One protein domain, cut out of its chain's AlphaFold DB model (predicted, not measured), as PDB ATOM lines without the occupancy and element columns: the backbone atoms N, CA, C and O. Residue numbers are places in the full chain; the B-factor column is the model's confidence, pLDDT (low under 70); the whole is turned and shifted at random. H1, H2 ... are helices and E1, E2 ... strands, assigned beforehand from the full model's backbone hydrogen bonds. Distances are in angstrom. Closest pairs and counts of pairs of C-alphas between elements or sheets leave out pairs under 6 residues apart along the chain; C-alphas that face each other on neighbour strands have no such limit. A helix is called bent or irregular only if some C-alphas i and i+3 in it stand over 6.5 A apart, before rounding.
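Overview. This is residues 2 to 117 of the 125 residues of an uncharacterized protein of candidate division SR1 bacterium (UniProt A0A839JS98). An elongated domain has at one end a small sheet with the long helix H1 over one face, in its middle a cluster of the helices H2, H3, H6 and H7, and at the other end an arm of the short helices H4 and H5. The 116 printed residues hold seven named helices and three named strands, in the order H1 E1 E2 E3 H2 H3 H4 H5 H6 H7; the sheet runs E1 E2 E3, antiparallel. The class is mixed, helices and strands. The whole is compact, with a radius of gyration of the C-alphas of 14.8 A, and spans 50 by 26 by 20 A.

Arrangement. H1, residues 2 to 13, is on the sheet of E1, residues 23 to 29, E2, residues 32 to 37, and E3, residues 45 to 48, at a height over the sheet of 7.4 A. This gives two layers, a helix on one face of a sheet; H1 lies over E1 and runs along the strands, at 10 degrees on the local plane, and the C-alphas of Glu 5 and Val 28 are their closest, 5.7 A apart. The strands form a meander, each the antiparallel neighbour of the one before, with hairpins E1 and E2, and E2 and E3. N 27 and O 34 are 2.9 A apart, and N 33 and O 47 2.8 A, both within hydrogen-bond range. H2, residues 49 to 53, only grazes the sheet and is the hub, touching three helices. It touches H3, residues 59 to 65, only at the corner, and only just, with 3 pairs of C-alphas within 8 A, Ser 53 and Leu 59 closest at 6.4 A. It touches H6, residues 94 to 103, at the C-alphas of Ser 53 and Ser 101, 6.3 A, and H7, residues 106 to 116, at those of Ile 49 and Gly 110, 6.6 A. H3 and H6 touch at the C-alphas of Trp 60 and His 94, 5.0 A, a shallow tilt of 32 degrees, opposite ways. H1 touches H7 with residues 3 to 7 alone, the C-alphas of Leu 4 and Ile 114 closest at 6.2 A, a steep tilt of 58 degrees, the same way. H4, residues 74 to 82, and H5, residues 87 to 91, touch only at the corner, and only just, with 3 pairs within 8 A, the C-alphas of Ser 81 and Thr 87 closest at 5.4 A. H4 is apart from H3 and H6. In H1, H2, H3, H4 and H6 every O i to N i+4 pair is within hydrogen-bond range; in H7 5 of 7 are, and in H5 0 of 1, beside 1 of 2 O i to N i+3 pairs.

Along the chain. H1 begins at C-alpha 2 (-48.878, -17.969, 37.769) and is 16.4 A long. E1 is 16.9 A, E2 15.7 A, H4 12.5 A, H6 14.5 A and H7 15.6 A long; H7 ends at C-alpha 116 (-38.226, -13.519, 26.300). H5 and H7 are only just irregular: C-alphas 88 and 91 are 6.9 A apart, and C-alphas 107 and 110 6.6 A.

Size, cuts and confidence. The two C-alphas farthest apart, those of Phe 41 and Lys 82, are 50.6 A apart. The printed part has no cut and no long link. The mean pLDDT of the printed part is 85.3, and residues 72 to 92 are under 70.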
ATOM      1  N   LYS A   2     -47.956 -19.126  37.828       90.56
ATOM      2  CA  LYS A   2     -48.878 -17.969  37.769       90.56
ATOM      3  C   LYS A   2     -48.381 -16.802  36.902       90.56
ATOM      4  O   LYS A   2     -49.166 -16.132  36.251       90.56
ATOM      5  N   GLU A   3     -47.071 -16.574  36.860       93.56
ATOM      6  CA  GLU A   3     -46.471 -15.557  35.984       93.56
ATOM      7  C   GLU A   3     -46.655 -15.876  34.492       93.56
ATOM      8  O   GLU A   3     -47.009 -14.988  33.721       93.56
ATOM      9  N   LEU A   4     -46.507 -17.149  34.102       94.31
ATOM     10  CA  LEU A   4     -46.785 -17.610  32.739       94.31
ATOM     11  C   LEU A   4     -48.269 -17.438  32.399       94.31
ATOM     12  O   LEU A   4     -48.600 -16.933  31.334       94.31
ATOM     13  N   GLU A   5     -49.161 -17.802  33.318       95.50
ATOM     14  CA  GLU A   5     -50.602 -17.598  33.158       95.50
ATOM     15  C   GLU A   5     -50.943 -16.115  32.931       95.50
ATOM     16  O   GLU A   5     -51.640 -15.768  31.977       95.50
ATOM     17  N   ASN A   6     -50.397 -15.220  33.757       95.56
ATOM     18  CA  ASN A   6     -50.602 -13.777  33.624       95.56
ATOM     19  C   ASN A   6     -50.056 -13.240  32.293       95.56
ATOM     20  O   ASN A   6     -50.689 -12.393  31.659       95.56
ATOM     21  N   LEU A   7     -48.893 -13.735  31.861       95.62
ATOM     22  CA  LEU A   7     -48.301 -13.404  30.569       95.62
ATOM     23  C   LEU A   7     -49.238 -13.795  29.420       95.62
ATOM     24  O   LEU A   7     -49.578 -12.941  28.601       95.62
ATOM     25  N   LEU A   8     -49.665 -15.058  29.369       95.94
ATOM     26  CA  LEU A   8     -50.504 -15.585  28.290       95.94
ATOM     27  C   LEU A   8     -51.866 -14.887  28.241       95.94
ATOM     28  O   LEU A   8     -52.297 -14.473  27.164       95.94
ATOM     29  N   ASN A   9     -52.488 -14.644  29.397       96.31
ATOM     30  CA  ASN A   9     -53.701 -13.832  29.465       96.31
ATOM     31  C   ASN A   9     -53.449 -12.413  28.948       96.31
ATOM     32  O   ASN A   9     -54.211 -11.921  28.127       96.31
ATOM     33  N   SER A  10     -52.350 -11.751  29.322       95.38
ATOM     34  CA  SER A  10     -52.075 -10.414  28.783       95.38
ATOM     35  C   SER A  10     -51.930 -10.396  27.256       95.38
ATOM     36  O   SER A  10     -52.282  -9.398  26.625       95.38
ATOM     37  N   LEU A  11     -51.433 -11.476  26.651       95.81
ATOM     38  CA  LEU A  11     -51.368 -11.611  25.196       95.81
ATOM     39  C   LEU A  11     -52.757 -11.814  24.579       95.81
ATOM     40  O   LEU A  11     -53.050 -11.155  23.581       95.81
ATOM     41  N   ILE A  12     -53.620 -12.636  25.187       95.06
ATOM     42  CA  ILE A  12     -55.031 -12.785  24.776       95.06
ATOM     43  C   ILE A  12     -55.730 -11.425  24.765       95.06
ATOM     44  O   ILE A  12     -56.299 -11.025  23.756       95.06
ATOM     45  N   TRP A  13     -55.582 -10.646  25.838       94.00
ATOM     46  CA  TRP A  13     -56.172  -9.307  25.947       94.00
ATOM     47  C   TRP A  13     -55.655  -8.316  24.891       94.00
ATOM     48  O   TRP A  13     -56.295  -7.303  24.617       94.00
ATOM     49  N   ARG A  14     -54.496  -8.591  24.283       93.56
ATOM     50  CA  ARG A  14     -53.935  -7.819  23.159       93.56
ATOM     51  C   ARG A  14     -54.363  -8.355  21.791       93.56
ATOM     52  O   ARG A  14     -53.886  -7.848  20.776       93.56
ATOM     53  N   GLY A  15     -55.223  -9.368  21.752       94.44
ATOM     54  CA  GLY A  15     -55.740  -9.983  20.533       94.44
ATOM     55  C   GLY A  15     -54.939 -11.186  20.036       94.44
ATOM     56  O   GLY A  15     -55.039 -11.525  18.856       94.44
ATOM     57  N   TRP A  16     -54.114 -11.821  20.878       95.88
ATOM     58  CA  TRP A  16     -53.583 -13.140  20.529       95.88
ATOM     59  C   TRP A  16     -54.708 -14.175  20.576       95.88
ATOM     60  O   TRP A  16     -55.397 -14.293  21.583       95.88
ATOM     61  N   LYS A  17     -54.849 -14.930  19.486       96.25
ATOM     62  CA  LYS A  17     -55.817 -16.015  19.319       96.25
ATOM     63  C   LYS A  17     -55.072 -17.349  19.313       96.25
ATOM     64  O   LYS A  17     -54.451 -17.665  18.289       96.25
ATOM     65  N   PRO A  18     -55.032 -18.092  20.435       95.12
ATOM     66  CA  PRO A  18     -54.328 -19.364  20.506       95.12
ATOM     67  C   PRO A  18     -54.881 -20.320  19.452       95.12
ATOM     68  O   PRO A  18     -56.084 -20.536  19.381       95.12
ATOM     69  N   PHE A  19     -54.014 -20.882  18.611       94.88
ATOM     70  CA  PHE A  19     -54.427 -21.782  17.520       94.88
ATOM     71  C   PHE A  19     -55.410 -21.158  16.512       94.88
ATOM     72  O   PHE A  19     -56.109 -21.869  15.799       94.88
ATOM     73  N   GLY A  20     -55.452 -19.824  16.429       92.62
ATOM     74  CA  GLY A  20     -56.380 -19.102  15.557       92.62
ATOM     75  C   GLY A  20     -57.803 -18.971  16.107       92.62
ATOM     76  O   GLY A  20     -58.649 -18.403  15.418       92.62
ATOM     77  N   GLU A  21     -58.053 -19.429  17.332       92.00
ATOM     78  CA  GLU A  21     -59.362 -19.409  17.988       92.00
ATOM     79  C   GLU A  21     -59.427 -18.313  19.064       92.00
ATOM     80  O   GLU A  21     -58.413 -17.953  19.670       92.00
ATOM     81  N   GLU A  22     -60.618 -17.748  19.285       93.50
ATOM     82  CA  GLU A  22     -60.838 -16.791  20.376       93.50
ATOM     83  C   GLU A  22     -60.775 -17.517  21.721       93.50
ATOM     84  O   GLU A  22     -61.425 -18.543  21.924       93.50
ATOM     85  N   ALA A  23     -60.015 -16.955  22.653       94.44
ATOM     86  CA  ALA A  23     -59.913 -17.455  24.013       94.44
ATOM     87  C   ALA A  23     -60.338 -16.355  24.981       94.44
ATOM     88  O   ALA A  23     -59.867 -15.224  24.881       94.44
ATOM     89  N   MET A  24     -61.189 -16.697  25.945       94.06
ATOM     90  CA  MET A  24     -61.574 -15.789  27.019       94.06
ATOM     91  C   MET A  24     -60.420 -15.616  28.011       94.06
ATOM     92  O   MET A  24     -60.095 -14.503  28.431       94.06
ATOM     93  N   ARG A  25     -59.803 -16.735  28.409       94.88
ATOM     94  CA  ARG A  25     -58.683 -16.767  29.354       94.88
ATOM     95  C   ARG A  25     -57.890 -18.065  29.247       94.88
ATOM     96  O   ARG A  25     -58.339 -19.045  28.657       94.88
ATOM     97  N   ILE A  26     -56.711 -18.060  29.854       95.88
ATOM     98  CA  ILE A  26     -55.861 -19.235  30.034       95.88
ATOM     99  C   ILE A  26     -55.646 -19.481  31.524       95.88
ATOM    100  O   ILE A  26     -55.303 -18.549  32.246       95.88
ATOM    101  N   ASP A  27     -55.757 -20.737  31.942       96.38
ATOM    102  CA  ASP A  27     -55.324 -21.213  33.256       96.38
ATOM    103  C   ASP A  27     -54.111 -22.145  33.091       96.38
ATOM    104  O   ASP A  27     -53.964 -22.824  32.068       96.38
ATOM    105  N   VAL A  28     -53.202 -22.166  34.073       94.12
ATOM    106  CA  VAL A  28     -51.995 -23.008  34.018       94.12
ATOM    107  C   VAL A  28     -51.881 -23.895  35.253       94.12
ATOM    108  O   VAL A  28     -51.566 -23.422  36.347       94.12
ATOM    109  N   GLU A  29     -52.047 -25.204  35.061       91.44
ATOM    110  CA  GLU A  29     -52.063 -26.212  36.124       91.44
ATOM    111  C   GLU A  29     -51.118 -27.370  35.792       91.44
ATOM    112  O   GLU A  29     -51.238 -27.983  34.739       91.44
ATOM    113  N   ASN A  30     -50.182 -27.710  36.687       85.25
ATOM    114  CA  ASN A  30     -49.285 -28.870  36.531       85.25
ATOM    115  C   ASN A  30     -48.622 -28.973  35.133       85.25
ATOM    116  O   ASN A  30     -48.664 -30.025  34.500       85.25
ATOM    117  N   ASN A  31     -48.048 -27.871  34.630       82.00
ATOM    118  CA  ASN A  31     -47.471 -27.738  33.274       82.00
ATOM    119  C   ASN A  31     -48.450 -27.957  32.103       82.00
ATOM    120  O   ASN A  31     -48.033 -27.994  30.948       82.00
ATOM    121  N   THR A  32     -49.747 -28.040  32.383       92.56
ATOM    122  CA  THR A  32     -50.815 -28.044  31.386       92.56
ATOM    123  C   THR A  32     -51.393 -26.640  31.268       92.56
ATOM    124  O   THR A  32     -51.672 -25.975  32.266       92.56
ATOM    125  N   ILE A  33     -51.567 -26.189  30.034       95.12
ATOM    126  CA  ILE A  33     -52.245 -24.950  29.676       95.12
ATOM    127  C   ILE A  33     -53.692 -25.300  29.337       95.12
ATOM    128  O   ILE A  33     -53.946 -26.123  28.458       95.12
ATOM    129  N   ILE A  34     -54.633 -24.680  30.036       96.75
ATOM    130  CA  ILE A  34     -56.068 -24.837  29.817       96.75
ATOM    131  C   ILE A  34     -56.554 -23.556  29.143       96.75
ATOM    132  O   ILE A  34     -56.546 -22.487  29.752       96.75
ATOM    133  N   ILE A  35     -56.918 -23.652  27.868       96.25
ATOM    134  CA  ILE A  35     -57.470 -22.548  27.084       96.25
ATOM    135  C   ILE A  35     -58.983 -22.623  27.198       96.25
ATOM    136  O   ILE A  35     -59.589 -23.606  26.769       96.25
ATOM    137  N   ILE A  36     -59.568 -21.569  27.753       95.19
ATOM    138  CA  ILE A  36     -61.009 -21.443  27.917       95.19
ATOM    139  C   ILE A  36     -61.517 -20.592  26.749       95.19
ATOM    140  O   ILE A  36     -61.120 -19.421  26.651       95.19
ATOM    141  N   PRO A  37     -62.323 -21.159  25.836       93.31
ATOM    142  CA  PRO A  37     -62.836 -20.439  24.676       93.31
ATOM    143  C   PRO A  37     -63.799 -19.320  25.097       93.31
ATOM    144  O   PRO A  37     -64.352 -19.331  26.194       93.31
ATOM    145  N   ASP A  38     -63.993 -18.332  24.222       89.31
ATOM    146  CA  ASP A  38     -65.022 -17.291  24.421       89.31
ATOM    147  C   ASP A  38     -66.446 -17.807  24.118       89.31
ATOM    148  O   ASP A  38     -67.443 -17.242  24.567       89.31
ATOM    149  N   ASP A  39     -66.558 -18.925  23.392       88.81
ATOM    150  CA  ASP A  39     -67.827 -19.612  23.140       88.81
ATOM    151  C   ASP A  39     -68.210 -20.516  24.322       88.81
ATOM    152  O   ASP A  39     -67.533 -21.498  24.621       88.81
ATOM    153  N   PHE A  40     -69.344 -20.214  24.956       78.31
ATOM    154  CA  PHE A  40     -69.870 -20.943  26.113       78.31
ATOM    155  C   PHE A  40     -70.212 -22.416  25.825       78.31
ATOM    156  O   PHE A  40     -70.331 -23.209  26.758       78.31
ATOM    157  N   PHE A  41     -70.412 -22.790  24.559       85.31
ATOM    158  CA  PHE A  41     -70.713 -24.172  24.169       85.31
ATOM    159  C   PHE A  41     -69.475 -24.982  23.773       85.31
ATOM    160  O   PHE A  41     -69.605 -26.176  23.498       85.31
ATOM    161  N   ALA A  42     -68.299 -24.355  23.717       88.06
ATOM    162  CA  ALA A  42     -67.058 -25.026  23.369       88.06
ATOM    163  C   ALA A  42     -66.366 -25.599  24.616       88.06
ATOM    164  O   ALA A  42     -66.358 -24.989  25.684       88.06
ATOM    165  N   ASP A  43     -65.775 -26.783  24.461       91.19
ATOM    166  CA  ASP A  43     -65.007 -27.431  25.522       91.19
ATOM    167  C   ASP A  43     -63.649 -26.743  25.737       91.19
ATOM    168  O   ASP A  43     -62.995 -26.296  24.788       91.19
ATOM    169  N   ASP A  44     -63.177 -26.740  26.987       93.75
ATOM    170  CA  ASP A  44     -61.833 -26.278  27.332       93.75
ATOM    171  C   ASP A  44     -60.758 -27.101  26.609       93.75
ATOM    172  O   ASP A  44     -60.724 -28.337  26.669       93.75
ATOM    173  N   LYS A  45     -59.793 -26.413  25.996       94.38
ATOM    174  CA  LYS A  45     -58.688 -27.055  25.286       94.38
ATOM    175  C   LYS A  45     -57.467 -27.173  26.191       94.38
ATOM    176  O   LYS A  45     -56.898 -26.174  26.623       94.38
ATOM    177  N   LYS A  46     -57.030 -28.407  26.450       95.81
ATOM    178  CA  LYS A  46     -55.852 -28.707  27.280       95.81
ATOM    179  C   LYS A  46     -54.648 -29.017  26.404       95.81
ATOM    180  O   LYS A  46     -54.714 -29.921  25.575       95.81
ATOM    181  N   VAL A  47     -53.561 -28.280  26.596       95.75
ATOM    182  CA  VAL A  47     -52.335 -28.400  25.796       95.75
ATOM    183  C   VAL A  47     -51.086 -28.260  26.667       95.75
ATOM    184  O   VAL A  47     -51.151 -27.767  27.791       95.75
ATOM    185  N   SER A  48     -49.937 -28.694  26.158       95.62
ATOM    186  CA  SER A  48     -48.636 -28.490  26.810       95.62
ATOM    187  C   SER A  48     -48.074 -27.081  26.552       95.62
ATOM    188  O   SER A  48     -48.570 -26.334  25.701       95.62
ATOM    189  N   ILE A  49     -46.999 -26.702  27.253       94.69
ATOM    190  CA  ILE A  49     -46.292 -25.438  26.985       94.69
ATOM    191  C   ILE A  49     -45.611 -25.505  25.609       94.69
ATOM    192  O   ILE A  49     -45.536 -24.507  24.886       94.69
ATOM    193  N   ARG A  50     -45.157 -26.689  25.197       94.94
ATOM    194  CA  ARG A  50     -44.626 -26.925  23.850       94.94
ATOM    195  C   ARG A  50     -45.647 -26.704  22.750       94.94
ATOM    196  O   ARG A  50     -45.320 -26.043  21.770       94.94
ATOM    197  N   ASP A  51     -46.878 -27.156  22.936       96.00
ATOM    198  CA  ASP A  51     -47.949 -26.884  21.975       96.00
ATOM    199  C   ASP A  51     -48.207 -25.376  21.865       96.00
ATOM    200  O   ASP A  51     -48.353 -24.854  20.762       96.00
ATOM    201  N   ILE A  52     -48.164 -24.644  22.984       95.56
ATOM    202  CA  ILE A  52     -48.250 -23.174  22.996       95.56
ATOM    203  C   ILE A  52     -47.052 -22.503  22.325       95.56
ATOM    204  O   ILE A  52     -47.212 -21.462  21.696       95.56
ATOM    205  N   SER A  53     -45.848 -23.053  22.431       93.56
ATOM    206  CA  SER A  53     -44.663 -22.485  21.773       93.56
ATOM    207  C   SER A  53     -44.475 -22.963  20.328       93.56
ATOM    208  O   SER A  53     -43.517 -22.546  19.677       93.56
ATOM    209  N   SER A  54     -45.388 -23.793  19.816       94.25
ATOM    210  CA  SER A  54     -45.371 -24.312  18.447       94.25
ATOM    211  C   SER A  54     -45.746 -23.259  17.398       94.25
ATOM    212  O   SER A  54     -46.200 -22.153  17.700       94.25
ATOM    213  N   LEU A  55     -45.565 -23.618  16.124       92.44
ATOM    214  CA  LEU A  55     -46.010 -22.792  15.004       92.44
ATOM    215  C   LEU A  55     -47.539 -22.643  14.995       92.44
ATOM    216  O   LEU A  55     -48.036 -21.555  14.697       92.44
ATOM    217  N   ASP A  56     -48.258 -23.710  15.342       93.56
ATOM    218  CA  ASP A  56     -49.714 -23.801  15.215       93.56
ATOM    219  C   ASP A  56     -50.436 -22.899  16.214       93.56
ATOM    220  O   ASP A  56     -51.491 -22.356  15.901       93.56
ATOM    221  N   SER A  57     -49.851 -22.657  17.390       95.12
ATOM    222  CA  SER A  57     -50.436 -21.755  18.389       95.12
ATOM    223  C   SER A  57     -50.476 -20.290  17.941       95.12
ATOM    224  O   SER A  57     -51.215 -19.482  18.511       95.12
ATOM    225  N   GLY A  58     -49.636 -19.915  16.970       94.94
ATOM    226  CA  GLY A  58     -49.473 -18.538  16.518       94.94
ATOM    227  C   GLY A  58     -48.766 -17.606  17.513       94.94
ATOM    228  O   GLY A  58     -48.669 -16.405  17.234       94.94
ATOM    229  N   LEU A  59     -48.283 -18.108  18.659       95.88
ATOM    230  CA  LEU A  59     -47.734 -17.284  19.743       95.88
ATOM    231  C   LEU A  59     -46.565 -16.419  19.263       95.88
ATOM    232  O   LEU A  59     -46.593 -15.193  19.380       95.88
ATOM    233  N   TRP A  60     -45.530 -17.041  18.695       93.69
ATOM    234  CA  TRP A  60     -44.327 -16.319  18.286       93.69
ATOM    235  C   TRP A  60     -44.583 -15.376  17.113       93.69
ATOM    236  O   TRP A  60     -44.005 -14.291  17.055       93.69
ATOM    237  N   GLN A  61     -45.495 -15.733  16.211       92.06
ATOM    238  CA  GLN A  61     -45.951 -14.864  15.132       92.06
ATOM    239  C   GLN A  61     -46.595 -13.606  15.711       92.06
ATOM    240  O   GLN A  61     -46.245 -12.502  15.297       92.06
ATOM    241  N   PHE A  62     -47.496 -13.759  16.686       93.50
ATOM    242  CA  PHE A  62     -48.144 -12.640  17.362       93.50
ATOM    243  C   PHE A  62     -47.130 -11.764  18.105       93.50
ATOM    244  O   PHE A  62     -47.089 -10.548  17.897       93.50
ATOM    245  N   VAL A  63     -46.269 -12.374  18.920       92.00
ATOM    246  CA  VAL A  63     -45.235 -11.683  19.702       92.00
ATOM    247  C   VAL A  63     -44.289 -10.892  18.795       92.00
ATOM    248  O   VAL A  63     -44.026  -9.716  19.049       92.00
ATOM    249  N   CYS A  64     -43.796 -11.500  17.712       88.06
ATOM    250  CA  CYS A  64     -42.878 -10.839  16.786       88.06
ATOM    251  C   CYS A  64     -43.559  -9.729  15.978       88.06
ATOM    252  O   CYS A  64     -42.988  -8.643  15.862       88.06
ATOM    253  N   ARG A  65     -44.784  -9.952  15.477       88.31
ATOM    254  CA  ARG A  65     -45.560  -8.922  14.757       88.31
ATOM    255  C   ARG A  65     -45.805  -7.687  15.625       88.31
ATOM    256  O   ARG A  65     -45.688  -6.570  15.133       88.31
ATOM    257  N   ASN A  66     -46.059  -7.886  16.918       88.94
ATOM    258  CA  ASN A  66     -46.309  -6.810  17.878       88.94
ATOM    259  C   ASN A  66     -45.042  -6.286  18.581       88.94
ATOM    260  O   ASN A  66     -45.143  -5.448  19.475       88.94
ATOM    261  N   LYS A  67     -43.844  -6.754  18.199       87.06
ATOM    262  CA  LYS A  67     -42.562  -6.356  18.815       87.06
ATOM    263  C   LYS A  67     -42.524  -6.561  20.342       87.06
ATOM    264  O   LYS A  67     -41.863  -5.812  21.058       87.06
ATOM    265  N   LEU A  68     -43.204  -7.601  20.833       89.44
ATOM    266  CA  LEU A  68     -43.321  -7.958  22.252       89.44
ATOM    267  C   LEU A  68     -42.216  -8.920  22.707       89.44
ATOM    268  O   LEU A  68     -42.444  -9.743  23.579       89.44
ATOM    269  N   TYR A  69     -41.027  -8.881  22.114       85.69
ATOM    270  CA  TYR A  69     -39.922  -9.774  22.475       85.69
ATOM    271  C   TYR A  69     -38.728  -8.979  22.996       85.69
ATOM    272  O   TYR A  69     -38.442  -7.873  22.527       85.69
ATOM    273  N   LYS A  70     -37.980  -9.560  23.937       81.56
ATOM    274  CA  LYS A  70     -36.666  -9.031  24.312       81.56
ATOM    275  C   LYS A  70     -35.726  -9.172  23.124       81.56
ATOM    276  O   LYS A  70     -35.734 -10.193  22.432       81.56
ATOM    277  N   LYS A  71     -34.929  -8.132  22.860       70.62
ATOM    278  CA  LYS A  71     -33.872  -8.213  21.848       70.62
ATOM    279  C   LYS A  71     -32.937  -9.357  22.238       70.62
ATOM    280  O   LYS A  71     -32.462  -9.406  23.368       70.62
ATOM    281  N   THR A  72     -32.743 -10.288  21.313       65.06
ATOM    282  CA  THR A  72     -31.936 -11.489  21.528       65.06
ATOM    283  C   THR A  72     -30.504 -11.127  21.915       65.06
ATOM    284  O   THR A  72     -29.952 -10.150  21.407       65.06
ATOM    285  N   ASN A  73     -29.895 -11.963  22.755       60.09
ATOM    286  CA  ASN A  73     -28.465 -11.939  23.042       60.09
ATOM    287  C   ASN A  73     -27.661 -12.057  21.732       60.09
ATOM    288  O   ASN A  73     -27.834 -13.013  20.970       60.09
ATOM    289  N   GLU A  74     -26.797 -11.077  21.463       59.12
ATOM    290  CA  GLU A  74     -26.021 -10.973  20.219       59.12
ATOM    291  C   GLU A  74     -25.192 -12.235  19.940       59.12
ATOM    292  O   GLU A  74     -25.096 -12.660  18.790       59.12
ATOM    293  N   LYS A  75     -24.718 -12.918  20.992       59.53
ATOM    294  CA  LYS A  75     -23.907 -14.142  20.880       59.53
ATOM    295  C   LYS A  75     -24.624 -15.303  20.188       59.53
ATOM    296  O   LYS A  75     -24.009 -16.031  19.415       59.53
ATOM    297  N   PHE A  76     -25.922 -15.498  20.432       63.31
ATOM    298  CA  PHE A  76     -26.664 -16.570  19.757       63.31
ATOM    299  C   PHE A  76     -26.942 -16.199  18.295       63.31
ATOM    300  O   PHE A  76     -26.807 -17.038  17.405       63.31
ATOM    301  N   ARG A  77     -27.252 -14.921  18.018       60.91
ATOM    302  CA  ARG A  77     -27.418 -14.424  16.640       60.91
ATOM    303  C   ARG A  77     -26.143 -14.606  15.819       60.91
ATOM    304  O   ARG A  77     -26.237 -14.977  14.654       60.91
ATOM    305  N   GLU A  78     -24.976 -14.389  16.421       61.47
ATOM    306  CA  GLU A  78     -23.676 -14.659  15.795       61.47
ATOM    307  C   GLU A  78     -23.437 -16.146  15.515       61.47
ATOM    308  O   GLU A  78     -22.820 -16.494  14.513       61.47
ATOM    309  N   ASN A  79     -23.911 -17.050  16.371       65.06
ATOM    310  CA  ASN A  79     -23.757 -18.486  16.128       65.06
ATOM    311  C   ASN A  79     -24.668 -18.974  14.993       65.06
ATOM    312  O   ASN A  79     -24.239 -19.780  14.171       65.06
ATOM    313  N   VAL A  80     -25.886 -18.434  14.889       61.34
ATOM    314  CA  VAL A  80     -26.810 -18.740  13.784       61.34
ATOM    315  C   VAL A  80     -26.394 -18.055  12.472       61.34
ATOM    316  O   VAL A  80     -26.583 -18.626  11.401       61.34
ATOM    317  N   SER A  81     -25.768 -16.872  12.510       61.94
ATOM    318  CA  SER A  81     -25.234 -16.242  11.289       61.94
ATOM    319  C   SER A  81     -24.102 -17.039  10.656       61.94
ATOM    320  O   SER A  81     -24.001 -17.104   9.431       61.94
ATOM    321  N   LYS A  82     -23.274 -17.684  11.483       63.88
ATOM    322  CA  LYS A  82     -22.141 -18.497  11.029       63.88
ATOM    323  C   LYS A  82     -22.560 -19.750  10.259       63.88
ATOM    324  O   LYS A  82     -21.778 -20.222   9.442       63.88
ATOM    325  N   VAL A  83     -23.783 -20.252  10.449       64.19
ATOM    326  CA  VAL A  83     -24.340 -21.379   9.669       64.19
ATOM    327  C   VAL A  83     -24.991 -20.945   8.344       64.19
ATOM    328  O   VAL A  83     -25.719 -21.716   7.727       64.19
ATOM    329  N   GLY A  84     -24.706 -19.730   7.858       53.03
ATOM    330  CA  GLY A  84     -25.065 -19.295   6.500       53.03
ATOM    331  C   GLY A  84     -26.506 -18.809   6.334       53.03
ATOM    332  O   GLY A  84     -26.930 -18.501   5.221       53.03
ATOM    333  N   LEU A  85     -27.264 -18.690   7.426       55.41
ATOM    334  CA  LEU A  85     -28.585 -18.072   7.401       55.41
ATOM    335  C   LEU A  85     -28.416 -16.551   7.433       55.41
ATOM    336  O   LEU A  85     -27.888 -15.995   8.391       55.41
ATOM    337  N   ASN A  86     -28.845 -15.871   6.369       51.12
ATOM    338  CA  ASN A  86     -28.706 -14.426   6.193       51.12
ATOM    339  C   ASN A  86     -29.328 -13.650   7.378       51.12
ATOM    340  O   ASN A  86     -30.551 -13.499   7.470       51.12
ATOM    341  N   THR A  87     -28.497 -13.161   8.308       51.66
ATOM    342  CA  THR A  87     -28.970 -12.672   9.615       51.66
ATOM    343  C   THR A  87     -29.653 -11.314   9.620       51.66
ATOM    344  O   THR A  87     -30.268 -10.939  10.626       51.66
ATOM    345  N   GLY A  88     -29.644 -10.612   8.483       47.06
ATOM    346  CA  GLY A  88     -30.390  -9.365   8.291       47.06
ATOM    347  C   GLY A  88     -31.904  -9.529   8.483       47.06
ATOM    348  O   GLY A  88     -32.566  -8.610   8.959       47.06
ATOM    349  N   TRP A  89     -32.443 -10.725   8.222       45.31
ATOM    350  CA  TRP A  89     -33.874 -11.045   8.334       45.31
ATOM    351  C   TRP A  89     -34.331 -11.391   9.765       45.31
ATOM    352  O   TRP A  89     -35.527 -11.477  10.042       45.31
ATOM    353  N   PHE A  90     -33.402 -11.576  10.708       51.28
ATOM    354  CA  PHE A  90     -33.698 -12.144  12.035       51.28
ATOM    355  C   PHE A  90     -34.248 -11.144  13.043       51.28
ATOM    356  O   PHE A  90     -34.680 -11.535  14.123       51.28
ATOM    357  N   THR A  91     -34.252  -9.851  12.727       49.12
ATOM    358  CA  THR A  91     -34.786  -8.839  13.644       49.12
ATOM    359  C   THR A  91     -36.285  -8.992  13.886       49.12
ATOM    360  O   THR A  91     -36.750  -8.449  14.877       49.12
ATOM    361  N   HIS A  92     -37.013  -9.749  13.052       55.28
ATOM    362  CA  HIS A  92     -38.474  -9.886  13.101       55.28
ATOM    363  C   HIS A  92     -38.977 -11.337  12.980       55.28
ATOM    364  O   HIS A  92     -40.180 -11.558  12.831       55.28
ATOM    365  N   ASN A  93     -38.087 -12.336  12.985       72.06
ATOM    366  CA  ASN A  93     -38.466 -13.678  12.559       72.06
ATOM    367  C   ASN A  93     -38.867 -14.577  13.739       72.06
ATOM    368  O   ASN A  93     -38.022 -15.070  14.484       72.06
ATOM    369  N   HIS A  94     -40.169 -14.824  13.863       80.81
ATOM    370  CA  HIS A  94     -40.760 -15.807  14.773       80.81
ATOM    371  C   HIS A  94     -40.139 -17.205  14.619       80.81
ATOM    372  O   HIS A  94     -40.054 -17.923  15.606       80.81
ATOM    373  N   GLN A  95     -39.620 -17.566  13.436       82.00
ATOM    374  CA  GLN A  95     -38.914 -18.836  13.188       82.00
ATOM    375  C   GLN A  95     -37.714 -19.040  14.115       82.00
ATOM    376  O   GLN A  95     -37.432 -20.161  14.525       82.00
ATOM    377  N   PHE A  96     -37.021 -17.961  14.477       81.25
ATOM    378  CA  PHE A  96     -35.892 -18.042  15.393       81.25
ATOM    379  C   PHE A  96     -36.345 -18.400  16.810       81.25
ATOM    380  O   PHE A  96     -35.776 -19.286  17.439       81.25
ATOM    381  N   ARG A  97     -37.405 -17.744  17.293       85.50
ATOM    382  CA  ARG A  97     -37.966 -18.021  18.618       85.50
ATOM    383  C   ARG A  97     -38.618 -19.400  18.686       85.50
ATOM    384  O   ARG A  97     -38.458 -20.087  19.684       85.50
ATOM    385  N   LEU A  98     -39.254 -19.826  17.594       88.69
ATOM    386  CA  LEU A  98     -39.754 -21.190  17.419       88.69
ATOM    387  C   LEU A  98     -38.630 -22.222  17.549       88.69
ATOM    388  O   LEU A  98     -38.797 -23.209  18.256       88.69
ATOM    389  N   LEU A  99     -37.477 -21.984  16.911       87.31
ATOM    390  CA  LEU A  99     -36.330 -22.885  17.007       87.31
ATOM    391  C   LEU A  99     -35.752 -22.928  18.426       87.31
ATOM    392  O   LEU A  99     -35.491 -24.015  18.931       87.31
ATOM    393  N   GLU A 100     -35.571 -21.775  19.079       86.81
ATOM    394  CA  GLU A 100     -35.106 -21.734  20.473       86.81
ATOM    395  C   GLU A 100     -36.053 -22.503  21.399       86.81
ATOM    396  O   GLU A 100     -35.594 -23.327  22.181       86.81
ATOM    397  N   SER A 101     -37.369 -22.299  21.269       89.50
ATOM    398  CA  SER A 101     -38.359 -23.063  22.033       89.50
ATOM    399  C   SER A 101     -38.282 -24.563  21.732       89.50
ATOM    400  O   SER A 101     -38.259 -25.372  22.651       89.50
ATOM    401  N   ALA A 102     -38.180 -24.961  20.463       89.44
ATOM    402  CA  ALA A 102     -38.154 -26.375  20.088       89.44
ATOM    403  C   ALA A 102     -36.974 -27.150  20.706       89.44
ATOM    404  O   ALA A 102     -37.113 -28.343  20.985       89.44
ATOM    405  N   LEU A 103     -35.836 -26.480  20.923       89.94
ATOM    406  CA  LEU A 103     -34.611 -27.073  21.464       89.94
ATOM    407  C   LEU A 103     -34.587 -27.177  22.997       89.94
ATOM    408  O   LEU A 103     -33.722 -27.869  23.531       89.94
ATOM    409  N   LEU A 104     -35.498 -26.503  23.700       90.94
ATOM    410  CA  LEU A 104     -35.553 -26.519  25.160       90.94
ATOM    411  C   LEU A 104     -36.390 -27.698  25.682       90.94
ATOM    412  O   LEU A 104     -37.363 -28.106  25.032       90.94
ATOM    413  N   PRO A 105     -36.051 -28.245  26.861       93.62
ATOM    414  CA  PRO A 105     -36.908 -29.197  27.557       93.62
ATOM    415  C   PRO A 105     -38.185 -28.509  28.082       93.62
ATOM    416  O   PRO A 105     -38.237 -27.286  28.226       93.62
ATOM    417  N   GLU A 106     -39.241 -29.289  28.339       91.12
ATOM    418  CA  GLU A 106     -40.572 -28.769  28.708       91.12
ATOM    419  C   GLU A 106     -40.535 -27.899  29.970       91.12
ATOM    420  O   GLU A 106     -41.202 -26.870  30.063       91.12
ATOM    421  N   GLU A 107     -39.706 -28.295  30.930       90.56
ATOM    422  CA  GLU A 107     -39.563 -27.661  32.234       90.56
ATOM    423  C   GLU A 107     -38.946 -26.258  32.132       90.56
ATOM    424  O   GLU A 107     -39.234 -25.389  32.955       90.56
ATOM    425  N   GLU A 108     -38.128 -26.017  31.105       92.62
ATOM    426  CA  GLU A 108     -37.464 -24.733  30.866       92.62
ATOM    427  C   GLU A 108     -38.294 -23.803  29.973       92.62
ATOM    428  O   GLU A 108     -38.136 -22.581  30.033       92.62
ATOM    429  N   LEU A 109     -39.216 -24.354  29.174       92.62
ATOM    430  CA  LEU A 109     -40.022 -23.585  28.225       92.62
ATOM    431  C   LEU A 109     -40.838 -22.483  28.899       92.62
ATOM    432  O   LEU A 109     -40.866 -21.354  28.410       92.62
ATOM    433  N   GLY A 110     -41.482 -22.784  30.027       93.00
ATOM    434  CA  GLY A 110     -42.305 -21.802  30.733       93.00
ATOM    435  C   GLY A 110     -41.504 -20.565  31.143       93.00
ATOM    436  O   GLY A 110     -41.928 -19.437  30.883       93.00
ATOM    437  N   GLN A 111     -40.317 -20.776  31.719       93.56
ATOM    438  CA  GLN A 111     -39.425 -19.685  32.110       93.56
ATOM    439  C   GLN A 111     -38.854 -18.963  30.888       93.56
ATOM    440  O   GLN A 111     -38.809 -17.736  30.864       93.56
ATOM    441  N   PHE A 112     -38.496 -19.698  29.834       92.62
ATOM    442  CA  PHE A 112     -38.022 -19.109  28.586       92.62
ATOM    443  C   PHE A 112     -39.036 -18.127  27.981       92.62
ATOM    444  O   PHE A 112     -38.642 -17.037  27.551       92.62
ATOM    445  N   LEU A 113     -40.328 -18.474  27.963       93.56
ATOM    446  CA  LEU A 113     -41.390 -17.589  27.472       93.56
ATOM    447  C   LEU A 113     -41.487 -16.307  28.310       93.56
ATOM    448  O   LEU A 113     -41.496 -15.212  27.742       93.56
ATOM    449  N   ILE A 114     -41.492 -16.434  29.641       93.25
ATOM    450  CA  ILE A 114     -41.496 -15.298  30.581       93.25
ATOM    451  C   ILE A 114     -40.290 -14.389  30.338       93.25
ATOM    452  O   ILE A 114     -40.415 -13.167  30.222       93.25
ATOM    453  N   ASP A 115     -39.113 -14.984  30.192       91.06
ATOM    454  CA  ASP A 115     -37.875 -14.237  30.059       91.06
ATOM    455  C   ASP A 115     -37.755 -13.539  28.709       91.06
ATOM    456  O   ASP A 115     -37.056 -12.529  28.625       91.06
ATOM    457  N   ASN A 116     -38.416 -14.025  27.658       90.00
ATOM    458  CA  ASN A 116     -38.226 -13.519  26.300       90.00
ATOM    459  C   ASN A 116     -39.394 -12.696  25.753       90.00
ATOM    460  O   ASN A 116     -39.184 -11.986  24.765       90.00
ATOM    461  N   ILE A 117     -40.573 -12.727  26.378       91.88
ATOM    462  CA  ILE A 117     -41.737 -11.936  25.966       91.88
ATOM    463  C   ILE A 117     -41.884 -10.712  26.883       91.88
ATOM    464  O   ILE A 117     -41.826 -10.800  28.103       91.88
TER     465      ILE A 117